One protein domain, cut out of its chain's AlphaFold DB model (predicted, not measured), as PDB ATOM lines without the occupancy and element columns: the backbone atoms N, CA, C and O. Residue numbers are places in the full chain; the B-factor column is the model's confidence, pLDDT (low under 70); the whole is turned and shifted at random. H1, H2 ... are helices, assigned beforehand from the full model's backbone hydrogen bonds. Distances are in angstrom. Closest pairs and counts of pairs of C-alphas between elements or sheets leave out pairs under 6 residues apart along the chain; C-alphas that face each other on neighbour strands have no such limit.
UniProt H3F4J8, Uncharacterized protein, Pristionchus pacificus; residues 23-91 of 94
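This is residues 23 to 91 of the 94 residues of an uncharacterized protein of Pristionchus pacificus (UniProt H3F4J8). An open, hollow frame of helices: H1 runs into a corner, long H2 folds back from it as a V, H3 turns off at H2's far end, and the chain after H3 folds back so that little H4 lies on the open side of the frame, near H3. The 69 printed residues hold four named helices, H1 to H4 in chain order, and no named strand; the class is all helix. The whole is loose, with a radius of gyration of the C-alphas of 15.8 A, and elongated, spanning 45 by 24 by 18 A.

H1, residues 25 to 40, begins at C-alpha (121.508, 158.481, 134.048) and measures 22.8 A. H2, residues 45 to 67, measures 32.4 A. H3 is residues 70 to 80. H4, residues 88 to 91, ends at C-alpha (119.806, 160.509, 123.433).

H1 and H2 are close but not clearly touching, closest at the C-alphas of Phe 39 and Ala 48, 7.1 A, with a steep tilt of 39 degrees, opposite ways. H2 and H3 are likewise close but not clearly touching, at Val 65 and Lys 73, C-alphas 7.5 A apart, with a steep tilt of 65 degrees. H1 and H3 are apart. In H2 and H3 every O i to N i+4 pair is within hydrogen-bond range, in H1 10 of 12; H4 is too short for one.

The farthest C-alphas, Thr 43 and Glu 71, are 45.2 A apart. The printed part has no cut and no long link. Residues 23 and 25 have pLDDT under 70.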
ATOM      1  N   LEU A  23     116.199 164.004 133.856       63.84
ATOM      2  CA  LEU A  23     116.638 162.806 134.579       63.84
ATOM      3  C   LEU A  23     118.106 162.500 134.274       63.84
ATOM      4  O   LEU A  23     118.473 162.218 133.129       63.84
ATOM      5  N   SER A  24     118.935 162.494 135.314       72.62
ATOM      6  CA  SER A  24     120.280 161.924 135.289       72.62
ATOM      7  C   SER A  24     120.253 160.455 134.850       72.62
ATOM      8  O   SER A  24     119.230 159.774 134.931       72.62
ATOM      9  N   LYS A  25     121.401 159.906 134.428       67.81
ATOM     10  CA  LYS A  25     121.508 158.481 134.048       67.81
ATOM     11  C   LYS A  25     121.010 157.532 135.147       67.81
ATOM     12  O   LYS A  25     120.430 156.493 134.842       67.81
ATOM     13  N   ALA A  26     121.230 157.897 136.409       73.50
ATOM     14  CA  ALA A  26     120.748 157.136 137.555       73.50
ATOM     15  C   ALA A  26     119.214 157.178 137.650       73.50
ATOM     16  O   ALA A  26     118.578 156.134 137.775       73.50
ATOM     17  N   GLU A  27     118.615 158.359 137.502       76.50
ATOM     18  CA  GLU A  27     117.160 158.537 137.522       76.50
ATOM     19  C   GLU A  27     116.473 157.876 136.322       76.50
ATOM     20  O   GLU A  27     115.385 157.326 136.458       76.50
ATOM     21  N   GLN A  28     117.119 157.842 135.155       70.12
ATOM     22  CA  GLN A  28     116.622 157.097 133.995       70.12
ATOM     23  C   GLN A  28     116.608 155.585 134.256       70.12
ATOM     24  O   GLN A  28     115.620 154.912 133.952       70.12
ATOM     25  N   ALA A  29     117.684 155.042 134.836       71.44
ATOM     26  CA  ALA A  29     117.758 153.627 135.193       71.44
ATOM     27  C   ALA A  29     116.702 153.258 136.246       71.44
ATOM     28  O   ALA A  29     116.035 152.230 136.110       71.44
ATOM     29  N   GLN A  30     116.508 154.120 137.247       81.12
ATOM     30  CA  GLN A  30     115.473 153.948 138.260       81.12
ATOM     31  C   GLN A  30     114.066 154.031 137.657       81.12
ATOM     32  O   GLN A  30     113.258 153.134 137.880       81.12
ATOM     33  N   CYS A  31     113.788 155.036 136.824       79.38
ATOM     34  CA  CYS A  31     112.515 155.179 136.120       79.38
ATOM     35  C   CYS A  31     112.187 153.924 135.296       79.38
ATOM     36  O   CYS A  31     111.081 153.387 135.379       79.38
ATOM     37  N   LYS A  32     113.176 153.375 134.577       77.50
ATOM     38  CA  LYS A  32     113.018 152.113 133.846       77.50
ATOM     39  C   LYS A  32     112.695 150.942 134.779       77.50
ATOM     40  O   LYS A  32     111.769 150.185 134.489       77.50
ATOM     41  N   ALA A  33     113.425 150.805 135.887       81.50
ATOM     42  CA  ALA A  33     113.203 149.745 136.869       81.50
ATOM     43  C   ALA A  33     111.814 149.830 137.528       81.50
ATOM     44  O   ALA A  33     111.207 148.800 137.810       81.50
ATOM     45  N   GLU A  34     111.286 151.040 137.731       85.75
ATOM     46  CA  GLU A  34     109.942 151.265 138.274       85.75
ATOM     47  C   GLU A  34     108.828 151.042 137.243       85.75
ATOM     48  O   GLU A  34     107.738 150.579 137.592       85.75
ATOM     49  N   MET A  35     109.073 151.376 135.975       82.81
ATOM     50  CA  MET A  35     108.095 151.225 134.897       82.81
ATOM     51  C   MET A  35     107.940 149.781 134.426       82.81
ATOM     52  O   MET A  35     106.827 149.361 134.121       82.81
ATOM     53  N   GLU A  36     109.027 149.010 134.361       83.19
ATOM     54  CA  GLU A  36     109.005 147.642 133.838       83.19
ATOM     55  C   GLU A  36     107.983 146.714 134.531       83.19
ATOM     56  O   GLU A  36     107.209 146.064 133.821       83.19
ATOM     57  N   PRO A  37     107.896 146.639 135.876       86.38
ATOM     58  CA  PRO A  37     106.877 145.819 136.526       86.38
ATOM     59  C   PRO A  37     105.456 146.357 136.302       86.38
ATOM     60  O   PRO A  37     104.537 145.557 136.146       86.38
ATOM     61  N   LYS A  38     105.265 147.684 136.226       88.50
ATOM     62  CA  LYS A  38     103.953 148.303 135.952       88.50
ATOM     63  C   LYS A  38     103.462 147.968 134.546       88.50
ATOM     64  O   LYS A  38     102.309 147.601 134.380       88.50
ATOM     65  N   PHE A  39     104.357 148.008 133.559       83.38
ATOM     66  CA  PHE A  39     104.059 147.598 132.189       83.38
ATOM     67  C   PHE A  39     103.691 146.110 132.103       83.38
ATOM     68  O   PHE A  39     102.729 145.751 131.434       83.38
ATOM     69  N   LYS A  40     104.416 145.234 132.813       83.31
ATOM     70  CA  LYS A  40     104.103 143.791 132.863       83.31
ATOM     71  C   LYS A  40     102.764 143.493 133.542       83.31
ATOM     72  O   LYS A  40     102.135 142.493 133.209       83.31
ATOM     73  N   ALA A  41     102.360 144.331 134.493       91.19
ATOM     74  CA  ALA A  41     101.090 144.224 135.201       91.19
ATOM     75  C   ALA A  41      99.928 144.944 134.490       91.19
ATOM     76  O   ALA A  41      98.812 144.922 135.006       91.19
ATOM     77  N   GLU A  42     100.170 145.582 133.340       91.12
ATOM     78  CA  GLU A  42      99.137 146.309 132.606       91.12
ATOM     79  C   GLU A  42      98.053 145.346 132.102       91.12
ATOM     80  O   GLU A  42      98.332 144.342 131.442       91.12
ATOM     81  N   THR A  43      96.797 145.662 132.414       93.81
ATOM     82  CA  THR A  43      95.630 144.842 132.046       93.81
ATOM     83  C   THR A  43      94.826 145.461 130.909       93.81
ATOM     84  O   THR A  43      94.115 144.743 130.197       93.81
ATOM     85  N   ASP A  44      94.976 146.768 130.682       95.94
ATOM     86  CA  ASP A  44      94.455 147.448 129.510       95.94
ATOM     87  C   ASP A  44      95.318 147.096 128.288       95.94
ATOM     88  O   ASP A  44      96.421 147.603 128.071       95.94
ATOM     89  N   LYS A  45      94.781 146.198 127.459       91.38
ATOM     90  CA  LYS A  45      95.444 145.726 126.240       91.38
ATOM     91  C   LYS A  45      95.670 146.840 125.217       91.38
ATOM     92  O   LYS A  45      96.638 146.760 124.463       91.38
ATOM     93  N   ASP A  46      94.796 147.844 125.166       93.12
ATOM     94  CA  ASP A  46      94.943 148.977 124.251       93.12
ATOM     95  C   ASP A  46      96.064 149.907 124.729       93.12
ATOM     96  O   ASP A  46      96.934 150.287 123.938       93.12
ATOM     97  N   LEU A  47      96.129 150.190 126.034       86.50
ATOM     98  CA  LEU A  47      97.231 150.949 126.625       86.50
ATOM     99  C   LEU A  47      98.575 150.219 126.458       86.50
ATOM    100  O   LEU A  47      99.547 150.824 125.998       86.50
ATOM    101  N   ALA A  48      98.625 148.913 126.730       86.38
ATOM    102  CA  ALA A  48      99.818 148.092 126.520       86.38
ATOM    103  C   ALA A  48     100.282 148.108 125.052       86.38
ATOM    104  O   ALA A  48     101.469 148.307 124.778       86.38
ATOM    105  N   ALA A  49      99.354 147.968 124.099       87.62
ATOM    106  CA  ALA A  49      99.661 148.027 122.671       87.62
ATOM    107  C   ALA A  49     100.191 149.407 122.245       87.62
ATOM    108  O   ALA A  49     101.163 149.493 121.492       87.62
ATOM    109  N   LYS A  50      99.600 150.497 122.753       89.38
ATOM    110  CA  LYS A  50     100.056 151.870 122.483       89.38
ATOM    111  C   LYS A  50     101.453 152.129 123.039       89.38
ATOM    112  O   LYS A  50     102.293 152.675 122.325       89.38
ATOM    113  N   MET A  51     101.722 151.704 124.274       85.69
ATOM    114  CA  MET A  51     103.046 151.815 124.892       85.69
ATOM    115  C   MET A  51     104.100 150.999 124.132       85.69
ATOM    116  O   MET A  51     105.179 151.516 123.844       85.69
ATOM    117  N   ALA A  52     103.778 149.762 123.737       84.69
ATOM    118  CA  ALA A  52     104.670 148.920 122.939       84.69
ATOM    119  C   ALA A  52     104.984 149.551 121.572       84.69
ATOM    120  O   ALA A  52     106.150 149.639 121.188       84.69
ATOM    121  N   LYS A  53     103.965 150.075 120.879       88.25
ATOM    122  CA  LYS A  53     104.139 150.785 119.605       88.25
ATOM    123  C   LYS A  53     105.007 152.037 119.760       88.25
ATOM    124  O   LYS A  53     105.874 152.287 118.927       88.25
ATOM    125  N   GLY A  54     104.798 152.811 120.825       84.12
ATOM    126  CA  GLY A  54     105.632 153.973 121.140       84.12
ATOM    127  C   GLY A  54     107.097 153.588 121.362       84.12
ATOM    128  O   GLY A  54     107.992 154.234 120.819       84.12
ATOM    129  N   HIS A  55     107.342 152.497 122.093       80.31
ATOM    130  CA  HIS A  55     108.688 151.968 122.310       80.31
ATOM    131  C   HIS A  55     109.353 151.501 121.005       80.31
ATOM    132  O   HIS A  55     110.516 151.821 120.762       80.31
ATOM    133  N   GLU A  56     108.618 150.797 120.144       83.12
ATOM    134  CA  GLU A  56     109.114 150.337 118.842       83.12
ATOM    135  C   GLU A  56     109.482 151.510 117.925       83.12
ATOM    136  O   GLU A  56     110.572 151.537 117.359       83.12
ATOM    137  N   MET A  57     108.617 152.525 117.829       84.06
ATOM    138  CA  MET A  57     108.903 153.739 117.060       84.06
ATOM    139  C   MET A  57     110.180 154.435 117.545       84.06
ATOM    140  O   MET A  57     111.004 154.861 116.731       84.06
ATOM    141  N   LEU A  58     110.354 154.535 118.866       80.81
ATOM    142  CA  LEU A  58     111.542 155.135 119.463       80.81
ATOM    143  C   LEU A  58     112.800 154.335 119.115       80.81
ATOM    144  O   LEU A  58     113.784 154.908 118.648       80.81
ATOM    145  N   LYS A  59     112.746 153.009 119.285       82.00
ATOM    146  CA  LYS A  59     113.843 152.095 118.956       82.00
ATOM    147  C   LYS A  59     114.243 152.207 117.482       82.00
ATOM    148  O   LYS A  59     115.416 152.431 117.198       82.00
ATOM    149  N   ASN A  60     113.278 152.148 116.566       83.88
ATOM    150  CA  ASN A  60     113.527 152.256 115.126       83.88
ATOM    151  C   ASN A  60     114.169 153.605 114.759       83.88
ATOM    152  O   ASN A  60     115.043 153.670 113.896       83.88
ATOM    153  N   THR A  61     113.772 154.688 115.436       84.44
ATOM    154  CA  THR A  61     114.367 156.017 115.230       84.44
ATOM    155  C   THR A  61     115.826 156.054 115.693       84.44
ATOM    156  O   THR A  61     116.681 156.580 114.980       84.44
ATOM    157  N   VAL A  62     116.136 155.462 116.854       84.94
ATOM    158  CA  VAL A  62     117.518 155.346 117.351       84.94
ATOM    159  C   VAL A  62     118.376 154.517 116.395       84.94
ATOM    160  O   VAL A  62     119.464 154.956 116.027       84.94
ATOM    161  N   GLU A  63     117.881 153.364 115.944       89.56
ATOM    162  CA  GLU A  63     118.593 152.490 115.003       89.56
ATOM    163  C   GLU A  63     118.880 153.189 113.668       89.56
ATOM    164  O   GLU A  63     119.994 153.093 113.150       89.56
ATOM    165  N   LEU A  64     117.925 153.964 113.141       91.56
ATOM    166  CA  LEU A  64     118.111 154.746 111.917       91.56
ATOM    167  C   LEU A  64     119.244 155.767 112.073       91.56
ATOM    168  O   LEU A  64     120.128 155.845 111.220       91.56
ATOM    169  N   VAL A  65     119.247 156.527 113.172       89.44
ATOM    170  CA  VAL A  65     120.293 157.522 113.452       89.44
ATOM    171  C   VAL A  65     121.654 156.851 113.670       89.44
ATOM    172  O   VAL A  65     122.673 157.331 113.169       89.44
ATOM    173  N   GLN A  66     121.696 155.708 114.355       90.06
ATOM    174  CA  GLN A  66     122.931 154.945 114.543       90.06
ATOM    175  C   GLN A  66     123.463 154.339 113.239       90.06
ATOM    176  O   GLN A  66     124.683 154.259 113.076       90.06
ATOM    177  N   GLY A  67     122.582 153.991 112.299       93.12
ATOM    178  CA  GLY A  67     122.931 153.504 110.965       93.12
ATOM    179  C   GLY A  67     123.452 154.577 110.000       93.12
ATOM    180  O   GLY A  67     123.988 154.233 108.949       93.12
ATOM    181  N   MET A  68     123.335 155.866 110.337       95.31
ATOM    182  CA  MET A  68     123.877 156.951 109.515       95.31
ATOM    183  C   MET A  68     125.408 156.905 109.436       95.31
ATOM    184  O   MET A  68     126.102 156.543 110.396       95.31
ATOM    185  N   ASN A  69     125.946 157.344 108.297       97.44
ATOM    186  CA  ASN A  69     127.388 157.499 108.130       97.44
ATOM    187  C   ASN A  69     127.926 158.715 108.919       97.44
ATOM    188  O   ASN A  69     127.168 159.517 109.470       97.44
ATOM    189  N   ALA A  70     129.254 158.849 108.989       97.06
ATOM    190  CA  ALA A  70     129.904 159.893 109.784       97.06
ATOM    191  C   ALA A  70     129.535 161.319 109.336       97.06
ATOM    192  O   ALA A  70     129.300 162.183 110.178       97.06
ATOM    193  N   GLU A  71     129.429 161.565 108.029       97.75
ATOM    194  CA  GLU A  71     129.075 162.879 107.481       97.75
ATOM    195  C   GLU A  71     127.625 163.259 107.817       97.75
ATOM    196  O   GLU A  71     127.346 164.383 108.236       97.75
ATOM    197  N   GLN A  72     126.701 162.304 107.712       96.31
ATOM    198  CA  GLN A  72     125.295 162.485 108.071       96.31
ATOM    199  C   GLN A  72     125.125 162.754 109.568       96.31
ATOM    200  O   GLN A  72     124.403 163.681 109.935       96.31
ATOM    201  N   LYS A  73     125.828 162.004 110.428       95.06
ATOM    202  CA  LYS A  73     125.845 162.245 111.880       95.06
ATOM    203  C   LYS A  73     126.420 163.620 112.210       95.06
ATOM    204  O   LYS A  73     125.814 164.359 112.981       95.06
ATOM    205  N   ALA A  74     127.529 164.003 111.574       95.56
ATOM    206  CA  ALA A  74     128.127 165.322 111.753       95.56
ATOM    207  C   ALA A  74     127.170 166.443 111.322       95.56
ATOM    208  O   ALA A  74     127.015 167.426 112.041       95.56
ATOM    209  N   LYS A  75     126.473 166.285 110.192       95.25
ATOM    210  CA  LYS A  75     125.447 167.238 109.750       95.25
ATOM    211  C   LYS A  75     124.278 167.306 110.733       95.25
ATOM    212  O   LYS A  75     123.827 168.403 111.055       95.25
ATOM    213  N   LEU A  76     123.815 166.162 111.237       91.81
ATOM    214  CA  LEU A  76     122.735 166.089 112.219       91.81
ATOM    215  C   LEU A  76     123.092 166.873 113.492       91.81
ATOM    216  O   LEU A  76     122.341 167.756 113.909       91.81
ATOM    217  N   VAL A  77     124.283 166.625 114.043       92.62
ATOM    218  CA  VAL A  77     124.772 167.290 115.257       92.62
ATOM    219  C   VAL A  77     125.021 168.780 115.020       92.62
ATOM    220  O   VAL A  77     124.489 169.616 115.743       92.62
ATOM    221  N   ASN A  78     125.776 169.131 113.979       94.38
ATOM    222  CA  ASN A  78     126.253 170.501 113.784       94.38
ATOM    223  C   ASN A  78     125.186 171.453 113.227       94.38
ATOM    224  O   ASN A  78     125.352 172.664 113.327       94.38
ATOM    225  N   THR A  79     124.119 170.934 112.608       93.56
ATOM    226  CA  THR A  79     123.038 171.760 112.042       93.56
ATOM    227  C   THR A  79     121.775 171.732 112.897       93.56
ATOM    228  O   THR A  79     121.156 172.777 113.087       93.56
ATOM    229  N   TYR A  80     121.378 170.567 113.419       89.38
ATOM    230  CA  TYR A  80     120.062 170.399 114.043       89.38
ATOM    231  C   TYR A  80     120.131 170.254 115.567       89.38
ATOM    232  O   TYR A  80     119.277 170.797 116.264       89.38
ATOM    233  N   PHE A  81     121.149 169.580 116.113       90.69
ATOM    234  CA  PHE A  81     121.313 169.417 117.567       90.69
ATOM    235  C   PHE A  81     122.192 170.526 118.155       90.69
ATOM    236  O   PHE A  81     123.249 170.283 118.736       90.69
ATOM    237  N   THR A  82     121.745 171.771 117.994       84.56
ATOM    238  CA  THR A  82     122.438 172.975 118.479       84.56
ATOM    239  C   THR A  82     121.532 173.806 119.394       84.56
ATOM    240  O   THR A  82     120.323 173.577 119.462       84.56
ATOM    241  N   GLY A  83     122.104 174.762 120.136       87.00
ATOM    242  CA  GLY A  83     121.348 175.617 121.058       87.00
ATOM    243  C   GLY A  83     120.612 174.805 122.128       87.00
ATOM    244  O   GLY A  83     121.196 173.924 122.755       87.00
ATOM    245  N   VAL A  84     119.316 175.071 122.308       79.75
ATOM    246  CA  VAL A  84     118.456 174.328 123.251       79.75
ATOM    247  C   VAL A  84     118.278 172.852 122.873       79.75
ATOM    248  O   VAL A  84     118.021 172.025 123.739       79.75
ATOM    249  N   CYS A  85     118.477 172.503 121.599       77.88
ATOM    250  CA  CYS A  85     118.380 171.134 121.092       77.88
ATOM    251  C   CYS A  85     119.691 170.345 121.243       77.88
ATOM    252  O   CYS A  85     119.739 169.167 120.889       77.88
ATOM    253  N   ALA A  86     120.762 170.963 121.754       79.81
ATOM    254  CA  ALA A  86     122.057 170.309 121.926       79.81
ATOM    255  C   ALA A  86     122.022 169.005 122.751       79.81
ATOM    256  O   ALA A  86     122.743 168.079 122.372       79.81
ATOM    257  N   PRO A  87     121.191 168.859 123.805       82.00
ATOM    258  CA  PRO A  87     121.119 167.613 124.575       82.00
ATOM    259  C   PRO A  87     120.609 166.401 123.778       82.00
ATOM    260  O   PRO A  87     120.871 165.264 124.159       82.00
ATOM    261  N   ILE A  88     119.926 166.604 122.643       82.38
ATOM    262  CA  ILE A  88     119.358 165.508 121.837       82.38
ATOM    263  C   ILE A  88     120.448 164.555 121.318       82.38
ATOM    264  O   ILE A  88     120.191 163.364 121.148       82.38
ATOM    265  N   LYS A  89     121.685 165.026 121.111       82.69
ATOM    266  CA  LYS A  89     122.794 164.152 120.688       82.69
ATOM    267  C   LYS A  89     123.082 163.035 121.702       82.69
ATOM    268  O   LYS A  89     123.372 161.910 121.306       82.69
ATOM    269  N   GLU A  90     122.897 163.312 122.995       82.50
ATOM    270  CA  GLU A  90     123.119 162.342 124.071       82.50
ATOM    271  C   GLU A  90     122.100 161.203 124.012       82.50
ATOM    272  O   GLU A  90     122.458 160.048 124.228       82.50
ATOM    273  N   PHE A  91     120.855 161.509 123.628       80.00
ATOM    274  CA  PHE A  91     119.806 160.509 123.433       80.00
ATOM    275  C   PHE A  91     120.187 159.464 122.368       80.00
ATOM    276  O   PHE A  91     119.892 158.280 122.523       80.00
TER     277      PHE A  91